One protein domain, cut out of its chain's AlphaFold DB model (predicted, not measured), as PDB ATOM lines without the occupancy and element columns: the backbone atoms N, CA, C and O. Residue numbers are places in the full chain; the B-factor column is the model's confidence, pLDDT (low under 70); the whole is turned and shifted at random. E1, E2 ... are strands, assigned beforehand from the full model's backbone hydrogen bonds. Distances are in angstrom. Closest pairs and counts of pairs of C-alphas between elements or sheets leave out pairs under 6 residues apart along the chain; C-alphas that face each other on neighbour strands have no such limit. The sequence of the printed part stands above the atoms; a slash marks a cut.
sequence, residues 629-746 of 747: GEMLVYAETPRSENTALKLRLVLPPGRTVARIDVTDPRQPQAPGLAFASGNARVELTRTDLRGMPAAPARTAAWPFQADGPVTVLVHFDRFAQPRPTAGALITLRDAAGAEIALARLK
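This is residues 629 to 746 of the 747 residues of an uncharacterized protein of Opitutae bacterium Tous-C1TDCM (UniProt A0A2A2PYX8). This is a sandwich, two sheets face to face with their strands crossed: the twisted sheet E1, E2, E7, E5, E6 makes one layer, and the smaller sheet E4, E3, E8, E9 makes the other. At one corner the edge strands E1 and E9 come together, and the two ends of the printed part lie there. The printed part has 118 residues, with no named helix and nine strands, E1 to E9 along the chain, and both sheets are antiparallel throughout in the orders just named. The class is all strand, though under half of the residues, 52 of 118, are in named strands. The whole is compact, with a radius of gyration of the C-alphas of 13.7 A, and rounded, spanning 35 by 34 by 26 A.

Find C-alpha 629 at (-13.107, -27.073, 29.258), where E1, residues 629 to 633, begins. E2, residues 643 to 651, runs 23.1 A and bends by 53 degrees at residue 648. Next look for E3 at residues 659 to 663, E4 at 673 to 675, E5 at 681 to 686, 16.8 A long, and E6 at 698 to 700. E7, residues 708 to 716, runs 24.4 A from (-9.717, -14.874, 17.824). E8 is residues 729 to 733, and E9, residues 739 to 745, runs 16.6 A to (-15.566, -27.220, 32.970).

Start at the edge strand E1, which forms a hairpin with E2: N 630 and O 646 are 2.9 A apart, within hydrogen-bond range. E2 is antiparallel to E7, with N 647 and O 712 at 2.8 A. E7 in turn has E5 beside it, with N 683 and O 713 at 2.8 A. The hairpin E5 and E6 ends this strongly twisted sheet, with N 684 and O 698 at 2.8 A. In the other sheet, E3 and E4 form a hairpin, with N 662 and O 673 at 2.7 A. E3 and E8 have N 661 and O 731 at 2.9 A, and the hairpin E8 and E9 has N 730 and O 743 at 2.9 A. The facing parts of the sheets are 10.2 A apart, centre to centre, their strands at 70 degrees. Between the sheets, the closest C-alphas of E1 and E9 are those of Gly 629 and Leu 745, 4.5 A apart. E6 and E9 are apart.

The two C-alphas farthest apart, those of Gln 669 and Ala 694, are 39.9 A apart. The printed part has no cut. The links E5 to E6 and E7 to E8 are long. Look for pLDDT under 70 at residues 636 to 640, 668, and 670 to 671.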
ATOM      1  N   GLY A 629     -14.374 -26.448  28.916       92.12
ATOM      2  CA  GLY A 629     -13.107 -27.073  29.258       92.12
ATOM      3  C   GLY A 629     -13.241 -28.576  29.451       92.12
ATOM      4  O   GLY A 629     -14.230 -29.048  30.007       92.12
ATOM      5  N   GLU A 630     -12.221 -29.318  29.039       91.75
ATOM      6  CA  GLU A 630     -12.116 -30.765  29.212       91.75
ATOM      7  C   GLU A 630     -10.784 -31.115  29.881       91.75
ATOM      8  O   GLU A 630      -9.737 -30.580  29.512       91.75
ATOM      9  N   MET A 631     -10.823 -32.017  30.864       90.69
ATOM     10  CA  MET A 631      -9.614 -32.539  31.504       90.69
ATOM     11  C   MET A 631      -9.136 -33.777  30.755       90.69
ATOM     12  O   MET A 631      -9.825 -34.794  30.714       90.69
ATOM     13  N   LEU A 632      -7.933 -33.701  30.204       91.06
ATOM     14  CA  LEU A 632      -7.253 -34.802  29.541       91.06
ATOM     15  C   LEU A 632      -6.222 -35.384  30.506       91.06
ATOM     16  O   LEU A 632      -5.306 -34.686  30.937       91.06
ATOM     17  N   VAL A 633      -6.377 -36.657  30.858       87.81
ATOM     18  CA  VAL A 633      -5.422 -37.380  31.706       87.81
ATOM     19  C   VAL A 633      -4.512 -38.207  30.809       87.81
ATOM     20  O   VAL A 633      -4.995 -39.027  30.028       87.81
ATOM     21  N   TYR A 634      -3.204 -38.007  30.932       85.00
ATOM     22  CA  TYR A 634      -2.213 -38.790  30.202       85.00
ATOM     23  C   TYR A 634      -1.820 -40.040  30.999       85.00
ATOM     24  O   TYR A 634      -1.893 -40.056  32.231       85.00
ATOM     25  N   ALA A 635      -1.396 -41.095  30.296       73.56
ATOM     26  CA  ALA A 635      -0.774 -42.255  30.935       73.56
ATOM     27  C   ALA A 635       0.479 -41.814  31.714       73.56
ATOM     28  O   ALA A 635       1.129 -40.841  31.322       73.56
ATOM     29  N   GLU A 636       0.798 -42.510  32.812       62.19
ATOM     30  CA  GLU A 636       1.932 -42.185  33.686       62.19
ATOM     31  C   GLU A 636       3.221 -42.083  32.866       62.19
ATOM     32  O   GLU A 636       3.802 -43.074  32.429       62.19
ATOM     33  N   THR A 637       3.643 -40.850  32.611       57.03
ATOM     34  CA  THR A 637       4.919 -40.541  31.978       57.03
ATOM     35  C   THR A 637       5.859 -40.011  33.058       57.03
ATOM     36  O   THR A 637       5.392 -39.402  34.017       57.03
ATOM     37  N   PRO A 638       7.188 -40.164  32.917       57.12
ATOM     38  CA  PRO A 638       8.161 -39.630  33.880       57.12
ATOM     39  C   PRO A 638       8.168 -38.093  34.001       57.12
ATOM     40  O   PRO A 638       8.984 -37.535  34.730       57.12
ATOM     41  N   ARG A 639       7.318 -37.389  33.241       59.19
ATOM     42  CA  ARG A 639       7.162 -35.935  33.303       59.19
ATOM     43  C   ARG A 639       6.175 -35.573  34.410       59.19
ATOM     44  O   ARG A 639       5.144 -36.216  34.563       59.19
ATOM     45  N   SER A 640       6.452 -34.478  35.111       66.69
ATOM     46  CA  SER A 640       5.555 -33.902  36.123       66.69
ATOM     47  C   SER A 640       4.193 -33.460  35.561       66.69
ATOM     48  O   SER A 640       3.245 -33.292  36.309       66.69
ATOM     49  N   GLU A 641       4.035 -33.310  34.246       78.00
ATOM     50  CA  GLU A 641       2.798 -32.847  33.602       78.00
ATOM     51  C   GLU A 641       1.908 -34.012  33.128       78.00
ATOM     52  O   GLU A 641       1.857 -34.352  31.945       78.00
ATOM     53  N   ASN A 642       1.196 -34.640  34.060       85.81
ATOM     54  CA  ASN A 642       0.348 -35.814  33.797       85.81
ATOM     55  C   ASN A 642      -1.092 -35.483  33.349       85.81
ATOM     56  O   ASN A 642      -1.867 -36.393  33.047       85.81
ATOM     57  N   THR A 643      -1.473 -34.203  33.319       90.19
ATOM     58  CA  THR A 643      -2.838 -33.756  32.996       90.19
ATOM     59  C   THR A 643      -2.809 -32.493  32.137       90.19
ATOM     60  O   THR A 643      -1.908 -31.668  32.281       90.19
ATOM     61  N   ALA A 644      -3.796 -32.318  31.255       92.12
ATOM     62  CA  ALA A 644      -4.032 -31.058  30.560       92.12
ATOM     63  C   ALA A 644      -5.489 -30.600  30.642       92.12
ATOM     64  O   ALA A 644      -6.411 -31.393  30.479       92.12
ATOM     65  N   LEU A 645      -5.696 -29.300  30.827       93.50
ATOM     66  CA  LEU A 645      -6.984 -28.646  30.619       93.50
ATOM     67  C   LEU A 645      -7.050 -28.142  29.170       93.50
ATOM     68  O   LEU A 645      -6.329 -27.212  28.806       93.50
ATOM     69  N   LYS A 646      -7.904 -28.754  28.344       94.31
ATOM     70  CA  LYS A 646      -8.198 -28.328  26.968       94.31
ATOM     71  C   LYS A 646      -9.356 -27.334  26.995       94.31
ATOM     72  O   LYS A 646     -10.448 -27.676  27.434       94.31
ATOM     73  N   LEU A 647      -9.135 -26.121  26.499       93.56
ATOM     74  CA  LEU A 647     -10.121 -25.042  26.431       93.56
ATOM     75  C   LEU A 647     -10.240 -24.511  25.017       93.56
ATOM     76  O   LEU A 647      -9.238 -24.193  24.382       93.56
ATOM     77  N   ARG A 648     -11.469 -24.326  24.549       91.88
ATOM     78  CA  ARG A 648     -11.733 -23.594  23.311       91.88
ATOM     79  C   ARG A 648     -12.314 -22.244  23.606       91.88
ATOM     80  O   ARG A 648     -13.356 -22.142  24.243       91.88
ATOM     81  N   LEU A 649     -11.634 -21.212  23.147       92.00
ATOM     82  CA  LEU A 649     -11.926 -19.845  23.529       92.00
ATOM     83  C   LEU A 649     -11.979 -18.969  22.291       92.00
ATOM     84  O   LEU A 649     -11.326 -19.243  21.286       92.00
ATOM     85  N   VAL A 650     -12.740 -17.889  22.398       88.44
ATOM     86  CA  VAL A 650     -12.649 -16.754  21.488       88.44
ATOM     87  C   VAL A 650     -12.080 -15.616  22.316       88.44
ATOM     88  O   VAL A 650     -12.769 -15.094  23.191       88.44
ATOM     89  N   LEU A 651     -10.801 -15.301  22.108       87.81
ATOM     90  CA  LEU A 651     -10.120 -14.276  22.891       87.81
ATOM     91  C   LEU A 651     -10.180 -12.914  22.188       87.81
ATOM     92  O   LEU A 651      -9.975 -12.846  20.969       87.81
ATOM     93  N   PRO A 652     -10.462 -11.831  22.937       85.19
ATOM     94  CA  PRO A 652     -10.447 -10.485  22.388       85.19
ATOM     95  C   PRO A 652      -9.028 -10.103  21.936       85.19
ATOM     96  O   PRO A 652      -8.058 -10.418  22.634       85.19
ATOM     97  N   PRO A 653      -8.890  -9.410  20.793       86.44
ATOM     98  CA  PRO A 653      -7.587  -9.044  20.258       86.44
ATOM     99  C   PRO A 653      -6.837  -8.112  21.213       86.44
ATOM    100  O   PRO A 653      -7.433  -7.234  21.843       86.44
ATOM    101  N   GLY A 654      -5.520  -8.292  21.316       85.69
ATOM    102  CA  GLY A 654      -4.665  -7.415  22.125       85.69
ATOM    103  C   GLY A 654      -4.736  -7.631  23.643       85.69
ATOM    104  O   GLY A 654      -4.114  -6.870  24.382       85.69
ATOM    105  N   ARG A 655      -5.485  -8.631  24.138       91.12
ATOM    106  CA  ARG A 655      -5.562  -8.943  25.576       91.12
ATOM    107  C   ARG A 655      -4.622 -10.087  25.950       91.12
ATOM    108  O   ARG A 655      -4.605 -11.139  25.316       91.12
ATOM    109  N   THR A 656      -3.882  -9.879  27.031       93.44
ATOM    110  CA  THR A 656      -2.850 -10.797  27.523       93.44
ATOM    111  C   THR A 656      -3.358 -11.587  28.723       93.44
ATOM    112  O   THR A 656      -3.727 -10.999  29.736       93.44
ATOM    113  N   VAL A 657      -3.339 -12.916  28.628       94.75
ATOM    114  CA  VAL A 657      -3.736 -13.845  29.692       94.75
ATOM    115  C   VAL A 657      -2.530 -14.131  30.583       94.75
ATOM    116  O   VAL A 657      -1.552 -14.743  30.153       94.75
ATOM    117  N   ALA A 658      -2.603 -13.693  31.836       95.62
ATOM    118  CA  ALA A 658      -1.545 -13.882  32.826       95.62
ATOM    119  C   ALA A 658      -1.817 -15.039  33.791       95.62
ATOM    120  O   ALA A 658      -0.876 -15.614  34.335       95.62
ATOM    121  N   ARG A 659      -3.093 -15.373  34.003       94.75
ATOM    122  CA  ARG A 659      -3.524 -16.399  34.953       94.75
ATOM    123  C   ARG A 659      -4.840 -17.034  34.512       94.75
ATOM    124  O   ARG A 659      -5.675 -16.366  33.902       94.75
ATOM    125  N   ILE A 660      -5.032 -18.308  34.839       94.94
ATOM    126  CA  ILE A 660      -6.302 -19.023  34.654       94.94
ATOM    127  C   ILE A 660      -6.737 -19.587  36.000       94.94
ATOM    128  O   ILE A 660      -6.004 -20.372  36.591       94.94
ATOM    129  N   ASP A 661      -7.917 -19.205  36.469       93.25
ATOM    130  CA  ASP A 661      -8.511 -19.721  37.700       93.25
ATOM    131  C   ASP A 661      -9.611 -20.729  37.383       93.25
ATOM    132  O   ASP A 661     -10.444 -20.488  36.514       93.25
ATOM    133  N   VAL A 662      -9.637 -21.833  38.122       92.25
ATOM    134  CA  VAL A 662     -10.684 -22.849  38.099       92.25
ATOM    135  C   VAL A 662     -11.280 -22.946  39.498       92.25
ATOM    136  O   VAL A 662     -10.636 -23.421  40.437       92.25
ATOM    137  N   THR A 663     -12.508 -22.461  39.648       90.06
ATOM    138  CA  THR A 663     -13.182 -22.320  40.944       90.06
ATOM    139  C   THR A 663     -14.523 -23.040  40.947       90.06
ATOM    140  O   THR A 663     -15.260 -23.014  39.962       90.06
ATOM    141  N   ASP A 664     -14.867 -23.690  42.063       86.06
ATOM    142  CA  ASP A 664     -16.215 -24.236  42.238       86.06
ATOM    143  C   ASP A 664     -17.143 -23.128  42.766       86.06
ATOM    144  O   ASP A 664     -16.985 -22.710  43.918       86.06
ATOM    145  N   PRO A 665     -18.135 -22.659  41.985       75.38
ATOM    146  CA  PRO A 665     -19.079 -21.652  42.466       75.38
ATOM    147  C   PRO A 665     -19.913 -22.128  43.668       75.38
ATOM    148  O   PRO A 665     -20.432 -21.299  44.411       75.38
ATOM    149  N   ARG A 666     -20.039 -23.444  43.890       76.19
ATOM    150  CA  ARG A 666     -20.744 -24.032  45.043       76.19
ATOM    151  C   ARG A 666     -19.887 -24.043  46.306       76.19
ATOM    152  O   ARG A 666     -20.425 -24.189  47.400       76.19
ATOM    153  N   GLN A 667     -18.568 -23.916  46.165       75.88
ATOM    154  CA  GLN A 667     -17.611 -23.917  47.271       75.88
ATOM    155  C   GLN A 667     -16.602 -22.769  47.110       75.88
ATOM    156  O   GLN A 667     -15.409 -23.015  46.948       75.88
ATOM    157  N   PRO A 668     -17.041 -21.499  47.193       68.69
ATOM    158  CA  PRO A 668     -16.167 -20.344  46.961       68.69
ATOM    159  C   PRO A 668     -15.017 -20.219  47.976       68.69
ATOM    160  O   PRO A 668     -14.055 -19.503  47.726       68.69
ATOM    161  N   GLN A 669     -15.117 -20.910  49.116       72.81
ATOM    162  CA  GLN A 669     -14.089 -20.967  50.161       72.81
ATOM    163  C   GLN A 669     -13.063 -22.095  49.938       72.81
ATOM    164  O   GLN A 669     -12.048 -22.139  50.630       72.81
ATOM    165  N   ALA A 670     -13.319 -23.033  49.017       69.56
ATOM    166  CA  ALA A 670     -12.374 -24.102  48.718       69.56
ATOM    167  C   ALA A 670     -11.167 -23.539  47.944       69.56
ATOM    168  O   ALA A 670     -11.342 -22.644  47.112       69.56
ATOM    169  N   PRO A 671      -9.943 -24.049  48.179       65.44
ATOM    170  CA  PRO A 671      -8.777 -23.631  47.413       65.44
ATOM    171  C   PRO A 671      -8.997 -23.941  45.925       65.44
ATOM    172  O   PRO A 671      -9.056 -25.101  45.520       65.44
ATOM    173  N   GLY A 672      -9.157 -22.885  45.124       75.69
ATOM    174  CA  GLY A 672      -9.301 -22.982  43.675       75.69
ATOM    175  C   GLY A 672      -8.001 -23.427  43.006       75.69
ATOM    176  O   GLY A 672      -6.904 -23.156  43.495       75.69
ATOM    177  N   LEU A 673      -8.127 -24.097  41.865       88.56
ATOM    178  CA  LEU A 673      -6.998 -24.464  41.017       88.56
ATOM    179  C   LEU A 673      -6.608 -23.243  40.176       88.56
ATOM    180  O   LEU A 673      -7.451 -22.696  39.475       88.56
ATOM    181  N   ALA A 674      -5.355 -22.799  40.240       91.62
ATOM    182  CA  ALA A 674      -4.890 -21.628  39.498       91.62
ATOM    183  C   ALA A 674      -3.652 -21.970  38.669       91.62
ATOM    184  O   ALA A 674      -2.705 -22.549  39.192       91.62
ATOM    185  N   PHE A 675      -3.639 -21.581  37.398       93.19
ATOM    186  CA  PHE A 675      -2.531 -21.799  36.472       93.19
ATOM    187  C   PHE A 675      -1.837 -20.483  36.128       93.19
ATOM    188  O   PHE A 675      -2.495 -19.501  35.775       93.19
ATOM    189  N   ALA A 676      -0.511 -20.487  36.219       93.00
ATOM    190  CA  ALA A 676       0.373 -19.374  35.894       93.00
ATOM    191  C   ALA A 676       1.763 -19.896  35.470       93.00
ATOM    192  O   ALA A 676       2.002 -21.104  35.405       93.00
ATOM    193  N   SER A 677       2.705 -18.978  35.224       91.88
ATOM    194  CA  SER A 677       4.070 -19.287  34.762       91.88
ATOM    195  C   SER A 677       4.827 -20.312  35.613       91.88
ATOM    196  O   SER A 677       5.651 -21.045  35.076       91.88
ATOM    197  N   GLY A 678       4.561 -20.367  36.921       88.50
ATOM    198  CA  GLY A 678       5.298 -21.214  37.860       88.50
ATOM    199  C   GLY A 678       4.804 -22.656  37.983       88.50
ATOM    200  O   GLY A 678       5.494 -23.463  38.596       88.50
ATOM    201  N   ASN A 679       3.622 -22.993  37.457       89.38
ATOM    202  CA  ASN A 679       3.001 -24.298  37.715       89.38
ATOM    203  C   ASN A 679       2.281 -24.938  36.520       89.38
ATOM    204  O   ASN A 679       1.700 -26.012  36.684       89.38
ATOM    205  N   ALA A 680       2.301 -24.311  35.341       92.38
ATOM    206  CA  ALA A 680       1.682 -24.875  34.147       92.38
ATOM    207  C   ALA A 680       2.372 -24.438  32.851       92.38
ATOM    208  O   ALA A 680       2.758 -23.277  32.699       92.38
ATOM    209  N   ARG A 681       2.439 -25.340  31.866       94.06
ATOM    210  CA  ARG A 681       2.826 -25.023  30.481       94.06
ATOM    211  C   ARG A 681       1.583 -24.801  29.626       94.06
ATOM    212  O   ARG A 681       0.597 -25.513  29.781       94.06
ATOM    213  N   VAL A 682       1.639 -23.854  28.689       95.25
ATOM    214  CA  VAL A 682       0.536 -23.580  27.755       95.25
ATOM    215  C   VAL A 682       0.930 -23.896  26.320       95.25
ATOM    216  O   VAL A 682       1.995 -23.495  25.849       95.25
ATOM    217  N   GLU A 683       0.034 -24.567  25.609       95.81
ATOM    218  CA  GLU A 683       0.082 -24.766  24.165       95.81
ATOM    219  C   GLU A 683      -1.138 -24.113  23.511       95.81
ATOM    220  O   GLU A 683      -2.263 -24.204  24.003       95.81
ATOM    221  N   LEU A 684      -0.911 -23.428  22.394       95.56
ATOM    222  CA  LEU A 684      -1.927 -22.696  21.649       95.56
ATOM    223  C   LEU A 684      -2.038 -23.265  20.240       95.56
ATOM    224  O   LEU A 684      -1.050 -23.329  19.511       95.56
ATOM    225  N   THR A 685      -3.255 -23.593  19.827       95.12
ATOM    226  CA  THR A 685      -3.583 -23.963  18.446       95.12
ATOM    227  C   THR A 685      -4.620 -22.980  17.928       95.12
ATOM    228  O   THR A 685      -5.735 -22.940  18.449       95.12
ATOM    229  N   ARG A 686      -4.281 -22.165  16.922       92.81
ATOM    230  CA  ARG A 686      -5.287 -21.305  16.274       92.81
ATOM    231  C   ARG A 686      -6.315 -22.187  15.582       92.81
ATOM    232  O   ARG A 686      -5.937 -23.126  14.882       92.81
ATOM    233  N   THR A 687      -7.592 -21.873  15.753       90.12
ATOM    234  CA  THR A 687      -8.684 -22.606  15.111       90.12
ATOM    235  C   THR A 687      -9.615 -21.654  14.380       90.12
ATOM    236  O   THR A 687      -9.587 -20.445  14.599       90.12
ATOM    237  N   ASP A 688     -10.465 -22.188  13.510       86.88
ATOM    238  CA  ASP A 688     -11.685 -21.485  13.123       86.88
ATOM    239  C   ASP A 688     -12.764 -21.608  14.226       86.88
ATOM    240  O   ASP A 688     -12.562 -22.252  15.263       86.88
ATOM    241  N   LEU A 689     -13.932 -20.989  14.012       82.00
ATOM    242  CA  LEU A 689     -15.079 -21.073  14.932       82.00
ATOM    243  C   LEU A 689     -15.717 -22.469  14.995       82.00
ATOM    244  O   LEU A 689     -16.460 -22.762  15.927       82.00
ATOM    245  N   ARG A 690     -15.455 -23.329  14.006       77.50
ATOM    246  CA  ARG A 690     -15.914 -24.725  13.989       77.50
ATOM    247  C   ARG A 690     -14.942 -25.647  14.711       77.50
ATOM    248  O   ARG A 690     -15.284 -26.801  14.962       77.50
ATOM    249  N   GLY A 691     -13.761 -25.141  15.064       77.75
ATOM    250  CA  GLY A 691     -12.733 -25.907  15.726       77.75
ATOM    251  C   GLY A 691     -11.696 -26.552  14.828       77.75
ATOM    252  O   GLY A 691     -10.915 -27.368  15.311       77.75
ATOM    253  N   MET A 692     -11.679 -26.256  13.539       84.12
ATOM    254  CA  MET A 692     -10.656 -26.805  12.664       84.12
ATOM    255  C   MET A 692      -9.337 -26.068  12.916       84.12
ATOM    256  O   MET A 692      -9.347 -24.834  12.967       84.12
ATOM    257  N   PRO A 693      -8.206 -26.776  13.106       87.75
ATOM    258  CA  PRO A 693      -6.902 -26.140  13.252       87.75
ATOM    259  C   PRO A 693      -6.583 -25.289  12.021       87.75
ATOM    260  O   PRO A 693      -6.560 -25.790  10.902       87.75
ATOM    261  N   ALA A 694      -6.329 -24.002  12.239       88.81
ATOM    262  CA  ALA A 694      -5.885 -23.065  11.209       88.81
ATOM    263  C   ALA A 694      -4.351 -22.949  11.160       88.81
ATOM    264  O   ALA A 694      -3.793 -22.440  10.193       88.81
ATOM    265  N   ALA A 695      -3.666 -23.400  12.215       89.44
ATOM    266  CA  ALA A 695      -2.212 -23.458  12.305       89.44
ATOM    267  C   ALA A 695      -1.779 -24.610  13.235       89.44
ATOM    268  O   ALA A 695      -2.587 -25.047  14.062       89.44
ATOM    269  N   PRO A 696      -0.519 -25.080  13.147       90.56
ATOM    270  CA  PRO A 696       0.034 -26.051  14.087       90.56
ATOM    271  C   PRO A 696       0.002 -25.549  15.537       90.56
ATOM    272  O   PRO A 696       0.077 -24.341  15.791       90.56
ATOM    273  N   ALA A 697      -0.067 -26.483  16.486       92.50
ATOM    274  CA  ALA A 697       0.077 -26.179  17.904       92.50
ATOM    275  C   ALA A 697       1.467 -25.584  18.185       92.50
ATOM    276  O   ALA A 697       2.474 -26.054  17.656       92.50
ATOM    277  N   ARG A 698       1.523 -24.553  19.030       94.75
ATOM    278  CA  ARG A 698       2.773 -23.932  19.483       94.75
ATOM    279  C   ARG A 698       2.776 -23.757  20.994       94.75
ATOM    280  O   ARG A 698       1.773 -23.335  21.569       94.75
ATOM    281  N   THR A 699       3.913 -24.003  21.630       93.62
ATOM    282  CA  THR A 699       4.117 -23.652  23.040       93.62
ATOM    283  C   THR A 699       4.122 -22.134  23.201       93.62
ATOM    284  O   THR A 699       4.734 -21.421  22.403       93.62
ATOM    285  N   ALA A 700       3.444 -21.633  24.231       93.75
ATOM    286  CA  ALA A 700       3.400 -20.218  24.575       93.75
ATOM    287  C   ALA A 700       3.990 -19.981  25.969       93.75
ATOM    288  O   ALA A 700       3.748 -20.749  26.899       93.75
ATOM    289  N   ALA A 701       4.759 -18.900  26.108       93.75
ATOM    290  CA  ALA A 701       5.215 -18.426  27.407       93.75
ATOM    291  C   ALA A 701       4.098 -17.641  28.103       93.75
ATOM    292  O   ALA A 701       3.309 -16.961  27.447       93.75
ATOM    293  N   TRP A 702       4.056 -17.715  29.431       94.69
ATOM    294  CA  TRP A 702       3.213 -16.837  30.233       94.69
ATOM    295  C   TRP A 702       3.871 -15.457  30.406       94.69
ATOM    296  O   TRP A 702       5.087 -15.389  30.583       94.69
ATOM    297  N   PRO A 703       3.083 -14.374  30.457       94.94
ATOM    298  CA  PRO A 703       1.679 -14.328  30.068       94.94
ATOM    299  C   PRO A 703       1.546 -14.449  28.535       94.94
ATOM    300  O   PRO A 703       2.424 -14.000  27.802       94.94
ATOM    301  N   PHE A 704       0.466 -15.055  28.038       94.25
ATOM    302  CA  PHE A 704       0.304 -15.317  26.602       94.25
ATOM    303  C   PHE A 704      -0.792 -14.459  25.969       94.25
ATOM    304  O   PHE A 704      -1.731 -14.024  26.631       94.25
ATOM    305  N   GLN A 705      -0.698 -14.262  24.655       93.06
ATOM    306  CA  GLN A 705      -1.722 -13.607  23.847       93.06
ATOM    307  C   GLN A 705      -2.139 -14.525  22.694       93.06
ATOM    308  O   GLN A 705      -1.305 -15.159  22.035       93.06
ATOM    309  N   ALA A 706      -3.439 -14.569  22.430       88.38
ATOM    310  CA  ALA A 706      -3.993 -15.104  21.200       88.38
ATOM    311  C   ALA A 706      -5.187 -14.249  20.777       88.38
ATOM    312  O   ALA A 706      -5.956 -13.797  21.620       88.38
ATOM    313  N   ASP A 707      -5.323 -14.050  19.470       85.75
ATOM    314  CA  ASP A 707      -6.406 -13.266  18.890       85.75
ATOM    315  C   ASP A 707      -7.373 -14.214  18.172       85.75
ATOM    316  O   ASP A 707      -6.948 -15.038  17.353       85.75
ATOM    317  N   GLY A 708      -8.667 -14.089  18.468       87.00
ATOM    318  CA  GLY A 708      -9.717 -14.874  17.824       87.00
ATOM    319  C   GLY A 708      -9.885 -16.289  18.394       87.00
ATOM    320  O   GLY A 708      -9.563 -16.532  19.562       87.00
ATOM    321  N   PRO A 709     -10.458 -17.223  17.607       90.88
ATOM    322  CA  PRO A 709     -10.703 -18.587  18.058       90.88
ATOM    323  C   PRO A 709      -9.394 -19.368  18.243       90.88
ATOM    324  O   PRO A 709      -8.544 -19.452  17.351       90.88
ATOM    325  N   VAL A 710      -9.223 -19.944  19.428       93.75
ATOM    326  CA  VAL A 710      -8.013 -20.667  19.820       93.75
ATOM    327  C   VAL A 710      -8.370 -21.854  20.707       93.75
ATOM    328  O   VAL A 710      -9.244 -21.780  21.571       93.75
ATOM    329  N   THR A 711      -7.666 -22.961  20.503       94.62
ATOM    330  CA  THR A 711      -7.621 -24.068  21.456       94.62
ATOM    331  C   THR A 711      -6.386 -23.894  22.339       94.62
ATOM    332  O   THR A 711      -5.266 -23.841  21.834       94.62
ATOM    333  N   VAL A 712      -6.604 -23.776  23.645       94.88
ATOM    334  CA  VAL A 712      -5.586 -23.632  24.689       94.88
ATOM    335  C   VAL A 712      -5.484 -24.959  25.433       94.88
ATOM    336  O   VAL A 712      -6.483 -25.430  25.970       94.88
ATOM    337  N   LEU A 713      -4.300 -25.565  25.469       95.56
ATOM    338  CA  LEU A 713      -4.003 -26.703  26.341       95.56
ATOM    339  C   LEU A 713      -3.102 -26.224  27.473       95.56
ATOM    340  O   LEU A 713      -2.029 -25.677  27.226       95.56
ATOM    341  N   VAL A 714      -3.537 -26.433  28.710       94.50
ATOM    342  CA  VAL A 714      -2.779 -26.079  29.915       94.50
ATOM    343  C   VAL A 714      -2.311 -27.364  30.581       94.50
ATOM    344  O   VAL A 714      -3.129 -28.077  31.152       94.50
ATOM    345  N   HIS A 715      -1.022 -27.673  30.489       93.00
ATOM    346  CA  HIS A 715      -0.401 -28.876  31.046       93.00
ATOM    347  C   HIS A 715       0.074 -28.626  32.478       93.00
ATOM    348  O   HIS A 715       0.723 -27.612  32.735       93.00
ATOM    349  N   PHE A 716      -0.234 -29.538  33.401       91.06
ATOM    350  CA  PHE A 716       0.103 -29.400  34.819       91.06
ATOM    351  C   PHE A 716       0.172 -30.758  35.543       91.06
ATOM    352  O   PHE A 716      -0.264 -31.786  35.015       91.06
ATOM    353  N   ASP A 717       0.709 -30.751  36.767       88.94
ATOM    354  CA  ASP A 717       0.708 -31.912  37.664       88.94
ATOM    355  C   ASP A 717      -0.558 -31.945  38.528       88.94
ATOM    356  O   ASP A 717      -0.736 -31.110  39.421       88.94
ATOM    357  N   ARG A 718      -1.434 -32.935  38.318       83.94
ATOM    358  CA  ARG A 718      -2.654 -33.085  39.130       83.94
ATOM    359  C   ARG A 718      -2.403 -33.491  40.580       83.94
ATOM    360  O   ARG A 718      -3.327 -33.390  41.378       83.94
ATOM    361  N   PHE A 719      -1.229 -34.029  40.914       84.12
ATOM    362  CA  PHE A 719      -0.927 -34.464  42.282       84.12
ATOM    363  C   PHE A 719      -0.375 -33.325  43.141       84.12
ATOM    364  O   PHE A 719      -0.514 -33.362  44.360       84.12
ATOM    365  N   ALA A 720       0.180 -32.290  42.509       79.88
ATOM    366  CA  ALA A 720       0.653 -31.083  43.179       79.88
ATOM    367  C   ALA A 720      -0.419 -29.977  43.271       79.88
ATOM    368  O   ALA A 720      -0.125 -28.874  43.732       79.88
ATOM    369  N   GLN A 721      -1.643 -30.235  42.797       79.81
ATOM    370  CA  GLN A 721      -2.701 -29.234  42.651       79.81
ATOM    371  C   GLN A 721      -4.069 -29.756  43.141       79.81
ATOM    372  O   GLN A 721      -4.324 -30.962  43.086       79.81
ATOM    373  N   PRO A 722      -4.988 -28.875  43.586       81.44
ATOM    374  CA  PRO A 722      -6.363 -29.257  43.905       81.44
ATOM    375  C   PRO A 722      -7.100 -29.845  42.694       81.44
ATOM    376  O   PRO A 722      -6.915 -29.405  41.557       81.44
ATOM    377  N   ARG A 723      -7.987 -30.820  42.931       80.50
ATOM    378  CA  ARG A 723      -8.832 -31.383  41.869       80.50
ATOM    379  C   ARG A 723      -9.995 -30.434  41.561       80.50
ATOM    380  O   ARG A 723     -10.731 -30.091  42.487       80.50
ATOM    381  N   PRO A 724     -10.205 -30.049  40.293       81.31
ATOM    382  CA  PRO A 724     -11.359 -29.246  39.931       81.31
ATOM    383  C   PRO A 724     -12.628 -30.101  39.971       81.31
ATOM    384  O   PRO A 724     -12.592 -31.313  39.745       81.31
ATOM    385  N   THR A 725     -13.758 -29.466  40.252       82.31
ATOM    386  CA  THR A 725     -15.065 -30.120  40.254       82.31
ATOM    387  C   THR A 725     -15.747 -29.989  38.894       82.31
ATOM    388  O   THR A 725     -15.572 -29.000  38.178       82.31
ATOM    389  N   ALA A 726     -16.555 -30.989  38.537       81.00
ATOM    390  CA  ALA A 726     -17.439 -30.926  37.376       81.00
ATOM    391  C   ALA A 726     -18.312 -29.660  37.437       81.00
ATOM    392  O   ALA A 726     -18.866 -29.326  38.495       81.00
ATOM    393  N   GLY A 727     -18.400 -28.947  36.311       82.81
ATOM    394  CA  GLY A 727     -19.133 -27.688  36.213       82.81
ATOM    395  C   GLY A 727     -18.421 -26.463  36.803       82.81
ATOM    396  O   GLY A 727     -19.049 -25.402  36.846       82.81
ATOM    397  N   ALA A 728     -17.156 -26.563  37.236       90.38
ATOM    398  CA  ALA A 728     -16.381 -25.430  37.751       90.38
ATOM    399  C   ALA A 728     -16.308 -24.254  36.757       90.38
ATOM    400  O   ALA A 728     -16.361 -24.430  35.536       90.38
ATOM    401  N   LEU A 729     -16.178 -23.039  37.288       92.31
ATOM    402  CA  LEU A 729     -15.928 -21.832  36.509       92.31
ATOM    403  C   LEU A 729     -14.456 -21.763  36.131       92.31
ATOM    404  O   LEU A 729     -13.596 -21.987  36.974       92.31
ATOM    405  N   ILE A 730     -14.183 -21.430  34.873       93.88
ATOM    406  CA  ILE A 730     -12.832 -21.242  34.349       93.88
ATOM    407  C   ILE A 730     -12.711 -19.779  33.927       93.88
ATOM    408  O   ILE A 730     -13.317 -19.361  32.939       93.88
ATOM    409  N   THR A 731     -11.949 -18.993  34.681       93.19
ATOM    410  CA  THR A 731     -11.786 -17.550  34.474       93.19
ATOM    411  C   THR A 731     -10.373 -17.252  34.001       93.19
ATOM    412  O   THR A 731      -9.400 -17.506  34.707       93.19
ATOM    413  N   LEU A 732     -10.251 -16.669  32.811       94.12
ATOM    414  CA  LEU A 732      -8.982 -16.165  32.299       94.12
ATOM    415  C   LEU A 732      -8.806 -14.720  32.750       94.12
ATOM    416  O   LEU A 732      -9.714 -13.912  32.554       94.12
ATOM    417  N   ARG A 733      -7.644 -14.389  33.320       94.25
ATOM    418  CA  ARG A 733      -7.355 -13.064  33.876       94.25
ATOM    419  C   ARG A 733      -6.115 -12.427  33.271       94.25
ATOM    420  O   ARG A 733      -5.149 -13.118  32.939       94.25
ATOM    421  N   ASP A 734      -6.135 -11.102  33.172       94.00
ATOM    422  CA  ASP A 734      -4.929 -10.320  32.895       94.00
ATOM    423  C   ASP A 734      -4.076 -10.120  34.159       94.00
ATOM    424  O   ASP A 734      -4.404 -10.596  35.248       94.00
ATOM    425  N   ALA A 735      -2.944  -9.428  34.008       92.81
ATOM    426  CA  ALA A 735      -2.017  -9.158  35.106       92.81
ATOM    427  C   ALA A 735      -2.625  -8.281  36.220       92.81
ATOM    428  O   ALA A 735      -2.160  -8.346  37.355       92.81
ATOM    429  N   ALA A 736      -3.667  -7.496  35.919       92.50
ATOM    430  CA  ALA A 736      -4.407  -6.708  36.905       92.50
ATOM    431  C   ALA A 736      -5.522  -7.522  37.592       92.50
ATOM    432  O   ALA A 736      -6.211  -7.012  38.475       92.50
ATOM    433  N   GLY A 737      -5.710  -8.786  37.200       88.00
ATOM    434  CA  GLY A 737      -6.745  -9.669  37.724       88.00
ATOM    435  C   GLY A 737      -8.117  -9.482  37.074       88.00
ATOM    436  O   GLY A 737      -9.072 -10.128  37.516       88.00
ATOM    437  N   ALA A 738      -8.246  -8.651  36.036       88.75
ATOM    438  CA  ALA A 738      -9.519  -8.449  35.351       88.75
ATOM    439  C   ALA A 738      -9.863  -9.652  34.460       88.75
ATOM    440  O   ALA A 738      -8.983 -10.268  33.855       88.75
ATOM    441  N   GLU A 739     -11.151  -9.993  34.386       90.19
ATOM    442  CA  GLU A 739     -11.653 -11.084  33.545       90.19
ATOM    443  C   GLU A 739     -11.469 -10.755  32.053       90.19
ATOM    444  O   GLU A 739     -11.905  -9.709  31.574       90.19
ATOM    445  N   ILE A 740     -10.835 -11.672  31.317       90.12
ATOM    446  CA  ILE A 740     -10.686 -11.639  29.854       90.12
ATOM    447  C   ILE A 740     -11.717 -12.554  29.195       90.12
ATOM    448  O   ILE A 740     -12.300 -12.204  28.172       90.12
ATOM    449  N   ALA A 741     -11.909 -13.747  29.757       89.31
ATOM    450  CA  ALA A 741     -12.845 -14.741  29.257       89.31
ATOM    451  C   ALA A 741     -13.362 -15.614  30.404       89.31
ATOM    452  O   ALA A 741     -12.658 -15.859  31.387       89.31
ATOM    453  N   LEU A 742     -14.588 -16.109  30.234       91.56
ATOM    454  CA  LEU A 742     -15.274 -16.975  31.183       91.56
ATOM    455  C   LEU A 742     -15.761 -18.231  30.462       91.56
ATOM    456  O   LEU A 742     -16.455 -18.140  29.448       91.56
ATOM    457  N   ALA A 743     -15.391 -19.387  30.994       93.06
ATOM    458  CA  ALA A 743     -15.714 -20.709  30.479       93.06
ATOM    459  C   ALA A 743     -16.210 -21.619  31.616       93.06
ATOM    460  O   ALA A 743     -16.183 -21.247  32.794       93.06
ATOM    461  N   ARG A 744     -16.683 -22.817  31.267       93.31
ATOM    462  CA  ARG A 744     -17.119 -23.844  32.228       93.31
ATOM    463  C   ARG A 744     -16.359 -25.137  32.010       93.31
ATOM    464  O   ARG A 744     -16.103 -25.506  30.869       93.31
ATOM    465  N   LEU A 745     -16.028 -25.844  33.082       90.81
ATOM    466  CA  LEU A 745     -15.566 -27.220  32.970       90.81
ATOM    467  C   LEU A 745     -16.753 -28.122  32.623       90.81
ATOM    468  O   LEU A 745     -17.820 -27.986  33.221       90.81
ATOM    469  N   LYS A 746     -16.564 -29.024  31.657       86.25
ATOM    470  CA  LYS A 746     -17.563 -30.027  31.283       86.25
ATOM    471  C   LYS A 746     -17.916 -30.903  32.494       86.25
ATOM    472  O   LYS A 746     -17.072 -31.125  33.365       86.25
TER     473      LYS A 746